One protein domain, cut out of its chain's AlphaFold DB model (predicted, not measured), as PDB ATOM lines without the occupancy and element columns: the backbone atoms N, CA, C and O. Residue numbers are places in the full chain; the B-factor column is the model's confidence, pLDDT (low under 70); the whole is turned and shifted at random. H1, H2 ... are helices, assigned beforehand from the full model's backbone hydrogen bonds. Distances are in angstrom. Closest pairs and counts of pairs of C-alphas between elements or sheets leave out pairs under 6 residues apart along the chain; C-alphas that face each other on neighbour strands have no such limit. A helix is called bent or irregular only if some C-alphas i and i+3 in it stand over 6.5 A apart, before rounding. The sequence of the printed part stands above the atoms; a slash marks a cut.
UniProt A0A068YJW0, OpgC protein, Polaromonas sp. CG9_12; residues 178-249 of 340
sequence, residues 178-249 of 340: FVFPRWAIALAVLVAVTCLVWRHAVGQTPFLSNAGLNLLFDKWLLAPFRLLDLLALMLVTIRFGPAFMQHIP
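What this domain is: This is residues 178 to 249 of the 340 residues of the protein "OpgC protein" of Polaromonas sp. CG9_12 (UniProt A0A068YJW0). Two long helices, H3 and H1, cross as an X, while the short H2 sits away from both, in the loop between them. H3 is kinked near residue 240, and residues 241 to 249 stick out. The printed part has 72 residues, with three named helices in the order H1, H2, H3 along the chain that hold 49 of them; it is all helix with no named strand, and is loose, with a radius of gyration of the C-alphas of 14.4 A and spans of 44 by 27 by 21 A.

Where its parts are: H3, residues 224 to 247, measures 33.4 A from C-alpha 224 at (155.304, 134.019, 127.790) to C-alpha 247 at (143.645, 163.889, 136.977). It is irregular: C-alphas 239 and 242 are 7.3 A apart. H1, residues 182 to 201, begins at C-alpha 182 (140.511, 142.230, 143.783) and measures 28.2 A. H2, residues 211 to 215, measures 6.2 A.

How they stand to each other: H3 touches H1 with residues 229 to 239 alone; their closest C-alphas, of Ala 232 and Ala 188, are 4.3 A apart. Their lines are only just about perpendicular, at 71 degrees. H2 is apart from H1 and H3. Every O i to N i+4 pair is within hydrogen-bond range in H1 and H2, and 17 of 20 in H3.

The domain as a whole: The C-alphas farthest apart, of Ser 209 and Gln 246, are 44.9 A apart. The printed part has no cut, both links are short, and no printed residue is under 70 in pLDDT.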
ATOM      1  N   PHE A 178     134.676 145.477 131.920       90.12
ATOM      2  CA  PHE A 178     135.654 144.464 132.319       90.12
ATOM      3  C   PHE A 178     135.809 144.542 133.835       90.12
ATOM      4  O   PHE A 178     136.376 145.504 134.354       90.12
ATOM      5  N   VAL A 179     135.263 143.553 134.539       90.62
ATOM      6  CA  VAL A 179     135.333 143.456 135.998       90.62
ATOM      7  C   VAL A 179     136.235 142.288 136.360       90.62
ATOM      8  O   VAL A 179     136.049 141.175 135.881       90.62
ATOM      9  N   PHE A 180     137.212 142.555 137.221       94.00
ATOM     10  CA  PHE A 180     138.159 141.562 137.713       94.00
ATOM     11  C   PHE A 180     138.105 141.516 139.244       94.00
ATOM     12  O   PHE A 180     137.905 142.559 139.878       94.00
ATOM     13  N   PRO A 181     138.291 140.338 139.861       96.25
ATOM     14  CA  PRO A 181     138.328 140.226 141.312       96.25
ATOM     15  C   PRO A 181     139.558 140.946 141.890       96.25
ATOM     16  O   PRO A 181     140.600 141.061 141.240       96.25
ATOM     17  N   ARG A 182     139.457 141.417 143.141       96.19
ATOM     18  CA  ARG A 182     140.511 142.230 143.783       96.19
ATOM     19  C   ARG A 182     141.858 141.510 143.853       96.19
ATOM     20  O   ARG A 182     142.884 142.157 143.675       96.19
ATOM     21  N   TRP A 183     141.854 140.191 144.054       97.44
ATOM     22  CA  TRP A 183     143.076 139.386 144.077       97.44
ATOM     23  C   TRP A 183     143.795 139.389 142.721       97.44
ATOM     24  O   TRP A 183     145.017 139.480 142.689       97.44
ATOM     25  N   ALA A 184     143.057 139.366 141.605       97.38
ATOM     26  CA  ALA A 184     143.647 139.378 140.266       97.38
ATOM     27  C   ALA A 184     144.276 140.739 139.959       97.38
ATOM     28  O   ALA A 184     145.357 140.806 139.386       97.38
ATOM     29  N   ILE A 185     143.634 141.828 140.398       97.75
ATOM     30  CA  ILE A 185     144.212 143.172 140.309       97.75
ATOM     31  C   ILE A 185     145.460 143.295 141.190       97.75
ATOM     32  O   ILE A 185     146.466 143.820 140.728       97.75
ATOM     33  N   ALA A 186     145.422 142.801 142.432       98.06
ATOM     34  CA  ALA A 186     146.581 142.825 143.325       98.06
ATOM     35  C   ALA A 186     147.762 142.037 142.739       98.06
ATOM     36  O   ALA A 186     148.886 142.532 142.729       98.06
ATOM     37  N   LEU A 187     147.493 140.856 142.176       98.19
ATOM     38  CA  LEU A 187     148.492 140.055 141.473       98.19
ATOM     39  C   LEU A 187     149.037 140.783 140.238       98.19
ATOM     40  O   LEU A 187     150.245 140.817 140.044       98.19
ATOM     41  N   ALA A 188     148.178 141.408 139.430       98.19
ATOM     42  CA  ALA A 188     148.607 142.184 138.267       98.19
ATOM     43  C   ALA A 188     149.502 143.372 138.662       98.19
ATOM     44  O   ALA A 188     150.527 143.604 138.027       98.19
ATOM     45  N   VAL A 189     149.165 144.092 139.737       98.31
ATOM     46  CA  VAL A 189     150.018 145.164 140.279       98.31
ATOM     47  C   VAL A 189     151.360 144.601 140.741       98.31
ATOM     48  O   VAL A 189     152.397 145.153 140.382       98.31
ATOM     49  N   LEU A 190     151.355 143.494 141.489       98.12
ATOM     50  CA  LEU A 190     152.579 142.848 141.961       98.12
ATOM     51  C   LEU A 190     153.485 142.444 140.793       98.12
ATOM     52  O   LEU A 190     154.672 142.765 140.810       98.12
ATOM     53  N   VAL A 191     152.931 141.785 139.772       97.56
ATOM     54  CA  VAL A 191     153.671 141.371 138.572       97.56
ATOM     55  C   VAL A 191     154.237 142.588 137.845       97.56
ATOM     56  O   VAL A 191     155.439 142.635 137.618       97.56
ATOM     57  N   ALA A 192     153.414 143.599 137.554       97.38
ATOM     58  CA  ALA A 192     153.847 144.790 136.826       97.38
ATOM     59  C   ALA A 192     154.960 145.556 137.562       97.38
ATOM     60  O   ALA A 192     155.954 145.946 136.954       97.38
ATOM     61  N   VAL A 193     154.832 145.745 138.882       97.31
ATOM     62  CA  VAL A 193     155.866 146.400 139.700       97.31
ATOM     63  C   VAL A 193     157.137 145.558 139.738       97.31
ATOM     64  O   VAL A 193     158.227 146.098 139.561       97.31
ATOM     65  N   THR A 194     157.015 144.241 139.908       95.12
ATOM     66  CA  THR A 194     158.167 143.330 139.913       95.12
ATOM     67  C   THR A 194     158.904 143.383 138.579       95.12
ATOM     68  O   THR A 194     160.114 143.590 138.566       95.12
ATOM     69  N   CYS A 195     158.197 143.271 137.452       93.56
ATOM     70  CA  CYS A 195     158.780 143.361 136.115       93.56
ATOM     71  C   CYS A 195     159.425 144.731 135.862       93.56
ATOM     72  O   CYS A 195     160.528 144.792 135.316       93.56
ATOM     73  N   LEU A 196     158.794 145.822 136.309       94.38
ATOM     74  CA  LEU A 196     159.341 147.172 136.192       94.38
ATOM     75  C   LEU A 196     160.644 147.335 136.984       94.38
ATOM     76  O   LEU A 196     161.630 147.829 136.436       94.38
ATOM     77  N   VAL A 197     160.662 146.914 138.251       94.50
ATOM     78  CA  VAL A 197     161.857 146.970 139.106       94.50
ATOM     79  C   VAL A 197     162.952 146.084 138.527       94.50
ATOM     80  O   VAL A 197     164.076 146.544 138.340       94.50
ATOM     81  N   TRP A 198     162.619 144.847 138.157       90.62
ATOM     82  CA  TRP A 198     163.568 143.900 137.577       90.62
ATOM     83  C   TRP A 198     164.214 144.461 136.308       90.62
ATOM     84  O   TRP A 198     165.437 144.430 136.170       90.62
ATOM     85  N   ARG A 199     163.419 145.043 135.402       90.62
ATOM     86  CA  ARG A 199     163.907 145.649 134.157       90.62
ATOM     87  C   ARG A 199     164.979 146.714 134.399       90.62
ATOM     88  O   ARG A 199     165.909 146.803 133.601       90.62
ATOM     89  N   HIS A 200     164.849 147.508 135.458       91.88
ATOM     90  CA  HIS A 200     165.788 148.591 135.768       91.88
ATOM     91  C   HIS A 200     166.948 148.143 136.662       91.88
ATOM     92  O   HIS A 200     168.026 148.717 136.568       91.88
ATOM     93  N   ALA A 201     166.754 147.112 137.486       92.69
ATOM     94  CA  ALA A 201     167.794 146.577 138.360       92.69
ATOM     95  C   ALA A 201     168.746 145.605 137.642       92.69
ATOM     96  O   ALA A 201     169.943 145.616 137.908       92.69
ATOM     97  N   VAL A 202     168.228 144.763 136.739       89.69
ATOM     98  CA  VAL A 202     168.990 143.670 136.096       89.69
ATOM     99  C   VAL A 202     169.216 143.915 134.598       89.69
ATOM    100  O   VAL A 202     170.178 143.420 134.020       89.69
ATOM    101  N   GLY A 203     168.355 144.701 133.948       86.81
ATOM    102  CA  GLY A 203     168.475 145.032 132.526       86.81
ATOM    103  C   GLY A 203     167.619 144.159 131.603       86.81
ATOM    104  O   GLY A 203     166.566 143.647 131.987       86.81
ATOM    105  N   GLN A 204     168.016 144.057 130.327       80.94
ATOM    106  CA  GLN A 204     167.197 143.417 129.284       80.94
ATOM    107  C   GLN A 204     167.335 141.891 129.223       80.94
ATOM    108  O   GLN A 204     166.398 141.228 128.785       80.94
ATOM    109  N   THR A 205     168.482 141.359 129.645       83.69
ATOM    110  CA  THR A 205     168.836 139.933 129.639       83.69
ATOM    111  C   THR A 205     169.007 139.456 131.079       83.69
ATOM    112  O   THR A 205     170.132 139.419 131.588       83.69
ATOM    113  N   PRO A 206     167.895 139.153 131.772       81.81
ATOM    114  CA  PRO A 206     167.895 138.926 133.213       81.81
ATOM    115  C   PRO A 206     168.736 137.724 133.657       81.81
ATOM    116  O   PRO A 206     169.157 137.686 134.808       81.81
ATOM    117  N   PHE A 207     169.008 136.772 132.760       88.06
ATOM    118  CA  PHE A 207     169.749 135.548 133.075       88.06
ATOM    119  C   PHE A 207     171.142 135.483 132.440       88.06
ATOM    120  O   PHE A 207     171.626 134.389 132.150       88.06
ATOM    121  N   LEU A 208     171.797 136.631 132.224       84.38
ATOM    122  CA  LEU A 208     173.164 136.705 131.683       84.38
ATOM    123  C   LEU A 208     173.324 135.810 130.433       84.38
ATOM    124  O   LEU A 208     172.633 136.029 129.439       84.38
ATOM    125  N   SER A 209     174.185 134.787 130.495       84.94
ATOM    126  CA  SER A 209     174.513 133.862 129.401       84.94
ATOM    127  C   SER A 209     173.482 132.756 129.151       84.94
ATOM    128  O   SER A 209     173.610 132.023 128.169       84.94
ATOM    129  N   ASN A 210     172.448 132.608 129.985       90.56
ATOM    130  CA  ASN A 210     171.428 131.583 129.771       90.56
ATOM    131  C   ASN A 210     170.426 132.029 128.694       90.56
ATOM    132  O   ASN A 210     169.368 132.594 128.982       90.56
ATOM    133  N   ALA A 211     170.775 131.760 127.434       87.12
ATOM    134  CA  ALA A 211     169.949 132.088 126.277       87.12
ATOM    135  C   ALA A 211     168.537 131.486 126.382       87.12
ATOM    136  O   ALA A 211     167.564 132.193 126.144       87.12
ATOM    137  N   GLY A 212     168.410 130.228 126.823       89.12
ATOM    138  CA  GLY A 212     167.123 129.537 126.934       89.12
ATOM    139  C   GLY A 212     166.140 130.227 127.883       89.12
ATOM    140  O   GLY A 212     164.978 130.421 127.534       89.12
ATOM    141  N   LEU A 213     166.604 130.671 129.056       89.56
ATOM    142  CA  LEU A 213     165.763 131.433 129.986       89.56
ATOM    143  C   LEU A 213     165.453 132.839 129.464       89.56
ATOM    144  O   LEU A 213     164.332 133.319 129.628       89.56
ATOM    145  N   ASN A 214     166.413 133.493 128.807       90.38
ATOM    146  CA  ASN A 214     166.195 134.815 128.220       90.38
ATOM    147  C   ASN A 214     165.164 134.785 127.075       90.38
ATOM    148  O   ASN A 214     164.425 135.758 126.917       90.38
ATOM    149  N   LEU A 215     165.029 133.670 126.342       90.50
ATOM    150  CA  LEU A 215     163.985 133.502 125.321       90.50
ATOM    151  C   LEU A 215     162.569 133.640 125.897       90.50
ATOM    152  O   LEU A 215     161.680 134.128 125.207       90.50
ATOM    153  N   LEU A 216     162.350 133.310 127.175       91.94
ATOM    154  CA  LEU A 216     161.043 133.468 127.832       91.94
ATOM    155  C   LEU A 216     160.635 134.941 128.034       91.94
ATOM    156  O   LEU A 216     159.463 135.229 128.296       91.94
ATOM    157  N   PHE A 217     161.587 135.869 127.893       91.94
ATOM    158  CA  PHE A 217     161.407 137.322 128.002       91.94
ATOM    159  C   PHE A 217     161.517 138.037 126.653       91.94
ATOM    160  O   PHE A 217     161.425 139.276 126.600       91.94
ATOM    161  N   ASP A 218     161.714 137.279 125.574       91.69
ATOM    162  CA  ASP A 218     161.952 137.830 124.255       91.69
ATOM    163  C   ASP A 218     160.808 138.762 123.823       91.69
ATOM    164  O   ASP A 218     159.612 138.477 123.968       91.69
ATOM    165  N   LYS A 219     161.194 139.953 123.355       91.19
ATOM    166  CA  LYS A 219     160.242 141.012 122.996       91.19
ATOM    167  C   LYS A 219     159.643 140.789 121.609       91.19
ATOM    168  O   LYS A 219     158.517 141.201 121.352       91.19
ATOM    169  N   TRP A 220     160.408 140.164 120.728       92.06
ATOM    170  CA  TRP A 220     160.146 140.013 119.305       92.06
ATOM    171  C   TRP A 220     159.171 138.867 119.039       92.06
ATOM    172  O   TRP A 220     158.214 139.022 118.281       92.06
ATOM    173  N   LEU A 221     159.324 137.772 119.775       93.19
ATOM    174  CA  LEU A 221     158.450 136.609 119.808       93.19
ATOM    175  C   LEU A 221     157.239 136.796 120.732       93.19
ATOM    176  O   LEU A 221     156.388 135.908 120.793       93.19
ATOM    177  N   LEU A 222     157.138 137.928 121.445       95.12
ATOM    178  CA  LEU A 222     156.129 138.164 122.486       95.12
ATOM    179  C   LEU A 222     156.052 136.957 123.437       95.12
ATOM    180  O   LEU A 222     155.016 136.299 123.554       95.12
ATOM    181  N   ALA A 223     157.192 136.638 124.048       95.25
ATOM    182  CA  ALA A 223     157.379 135.427 124.834       95.25
ATOM    183  C   ALA A 223     156.469 135.372 126.082       95.25
ATOM    184  O   ALA A 223     155.915 136.399 126.488       95.25
ATOM    185  N   PRO A 224     156.302 134.205 126.736       95.56
ATOM    186  CA  PRO A 224     155.304 134.019 127.790       95.56
ATOM    187  C   PRO A 224     155.379 135.029 128.940       95.56
ATOM    188  O   PRO A 224     154.347 135.575 129.330       95.56
ATOM    189  N   PHE A 225     156.573 135.352 129.452       94.00
ATOM    190  CA  PHE A 225     156.691 136.339 130.531       94.00
ATOM    191  C   PHE A 225     156.489 137.772 130.044       94.00
ATOM    192  O   PHE A 225     155.961 138.599 130.785       94.00
ATOM    193  N   ARG A 226     156.824 138.062 128.780       93.88
ATOM    194  CA  ARG A 226     156.504 139.348 128.151       93.88
ATOM    195  C   ARG A 226     154.994 139.531 128.011       93.88
ATOM    196  O   ARG A 226     154.481 140.613 128.283       93.88
ATOM    197  N   LEU A 227     154.289 138.480 127.593       96.56
ATOM    198  CA  LEU A 227     152.835 138.493 127.487       96.56
ATOM    199  C   LEU A 227     152.186 138.631 128.868       96.56
ATOM    200  O   LEU A 227     151.255 139.416 129.016       96.56
ATOM    201  N   LEU A 228     152.694 137.924 129.881       96.38
ATOM    202  CA  LEU A 228     152.206 138.027 131.257       96.38
ATOM    203  C   LEU A 228     152.343 139.452 131.811       96.38
ATOM    204  O   LEU A 228     151.370 139.987 132.337       96.38
ATOM    205  N   ASP A 229     153.514 140.073 131.652       95.94
ATOM    206  CA  ASP A 229     153.758 141.466 132.047       95.94
ATOM    207  C   ASP A 229     152.802 142.429 131.322       95.94
ATOM    208  O   ASP A 229     152.123 143.252 131.939       95.94
ATOM    209  N   LEU A 230     152.638 142.256 130.008       97.00
ATOM    210  CA  LEU A 230     151.710 143.059 129.218       97.00
ATOM    211  C   LEU A 230     150.252 142.900 129.680       97.00
ATOM    212  O   LEU A 230     149.525 143.892 129.766       97.00
ATOM    213  N   LEU A 231     149.807 141.680 129.989       97.06
ATOM    214  CA  LEU A 231     148.461 141.422 130.509       97.06
ATOM    215  C   LEU A 231     148.283 141.997 131.921       97.06
ATOM    216  O   LEU A 231     147.221 142.540 132.228       97.06
ATOM    217  N   ALA A 232     149.314 141.945 132.763       98.06
ATOM    218  CA  ALA A 232     149.302 142.570 134.079       98.06
ATOM    219  C   ALA A 232     149.129 144.095 133.962       98.06
ATOM    220  O   ALA A 232     148.199 144.663 134.541       98.06
ATOM    221  N   LEU A 233     149.938 144.751 133.125       97.50
ATOM    222  CA  LEU A 233     149.807 146.178 132.817       97.50
ATOM    223  C   LEU A 233     148.437 146.515 132.214       97.50
ATOM    224  O   LEU A 233     147.839 147.538 132.557       97.50
ATOM    225  N   MET A 234     147.892 145.648 131.362       96.56
ATOM    226  CA  MET A 234     146.541 145.799 130.820       96.56
ATOM    227  C   MET A 234     145.473 145.787 131.924       96.56
ATOM    228  O   MET A 234     144.604 146.655 131.947       96.56
ATOM    229  N   LEU A 235     145.523 144.847 132.868       96.94
ATOM    230  CA  LEU A 235     144.573 144.793 133.985       96.94
ATOM    231  C   LEU A 235     144.668 146.038 134.878       96.94
ATOM    232  O   LEU A 235     143.641 146.617 135.244       96.94
ATOM    233  N   VAL A 236     145.891 146.482 135.184       97.19
ATOM    234  CA  VAL A 236     146.150 147.709 135.951       97.19
ATOM    235  C   VAL A 236     145.571 148.926 135.225       97.19
ATOM    236  O   VAL A 236     144.827 149.708 135.817       97.19
ATOM    237  N   THR A 237     145.830 149.066 133.926       95.50
ATOM    238  CA  THR A 237     145.323 150.187 133.116       95.50
ATOM    239  C   THR A 237     143.808 150.162 132.941       95.50
ATOM    240  O   THR A 237     143.182 151.213 133.030       95.50
ATOM    241  N   ILE A 238     143.178 148.996 132.775       94.69
ATOM    242  CA  ILE A 238     141.709 148.895 132.741       94.69
ATOM    243  C   ILE A 238     141.104 149.339 134.076       94.69
ATOM    244  O   ILE A 238     140.100 150.053 134.087       94.69
ATOM    245  N   ARG A 239     141.697 148.924 135.204       95.44
ATOM    246  CA  ARG A 239     141.154 149.208 136.537       95.44
ATOM    247  C   ARG A 239     141.366 150.657 136.971       95.44
ATOM    248  O   ARG A 239     140.434 151.264 137.492       95.44
ATOM    249  N   PHE A 240     142.578 151.179 136.811       95.12
ATOM    250  CA  PHE A 240     142.982 152.480 137.353       95.12
ATOM    251  C   PHE A 240     143.014 153.593 136.299       95.12
ATOM    252  O   PHE A 240     142.960 154.767 136.655       95.12
ATOM    253  N   GLY A 241     143.040 153.248 135.007       93.44
ATOM    254  CA  GLY A 241     143.118 154.201 133.898       93.44
ATOM    255  C   GLY A 241     142.014 155.260 133.893       93.44
ATOM    256  O   GLY A 241     142.351 156.435 133.801       93.44
ATOM    257  N   PRO A 242     140.718 154.916 134.047       91.81
ATOM    258  CA  PRO A 242     139.653 155.921 134.057       91.81
ATOM    259  C   PRO A 242     139.817 156.979 135.156       91.81
ATOM    260  O   PRO A 242     139.663 158.165 134.882       91.81
ATOM    261  N   ALA A 243     140.183 156.569 136.375       92.88
ATOM    262  CA  ALA A 243     140.443 157.495 137.478       92.88
ATOM    263  C   ALA A 243     141.713 158.323 137.229       92.88
ATOM    264  O   ALA A 243     141.731 159.527 137.465       92.88
ATOM    265  N   PHE A 244     142.765 157.703 136.693       92.38
ATOM    266  CA  PHE A 244     144.009 158.388 136.347       92.38
ATOM    267  C   PHE A 244     143.795 159.472 135.277       92.38
ATOM    268  O   PHE A 244     144.295 160.586 135.412       92.38
ATOM    269  N   MET A 245     142.970 159.193 134.262       90.81
ATOM    270  CA  MET A 245     142.639 160.150 133.199       90.81
ATOM    271  C   MET A 245     141.813 161.349 133.679       90.81
ATOM    272  O   MET A 245     141.824 162.376 133.012       90.81
ATOM    273  N   GLN A 246     141.129 161.264 134.826       91.62
ATOM    274  CA  GLN A 246     140.437 162.420 135.418       91.62
ATOM    275  C   GLN A 246     141.408 163.451 136.013       91.62
ATOM    276  O   GLN A 246     141.033 164.606 136.183       91.62
ATOM    277  N   HIS A 247     142.645 163.046 136.315       92.44
ATOM    278  CA  HIS A 247     143.645 163.889 136.977       92.44
ATOM    279  C   HIS A 247     144.734 164.396 136.027       92.44
ATOM    280  O   HIS A 247     145.498 165.288 136.389       92.44
ATOM    281  N   ILE A 248     144.832 163.834 134.820       91.19
ATOM    282  CA  ILE A 248     145.837 164.243 133.840       91.19
ATOM    283  C   ILE A 248     145.278 165.354 132.948       91.19
ATOM    284  O   ILE A 248     144.213 165.175 132.351       91.19
ATOM    285  N   PRO A 249     145.995 166.483 132.793       91.69
ATOM    286  CA  PRO A 249     145.603 167.503 131.836       91.69
ATOM    287  C   PRO A 249     145.680 166.956 130.408       91.69
ATOM    288  O   PRO A 249     146.589 166.204 130.056       91.69
TER     289      PRO A 249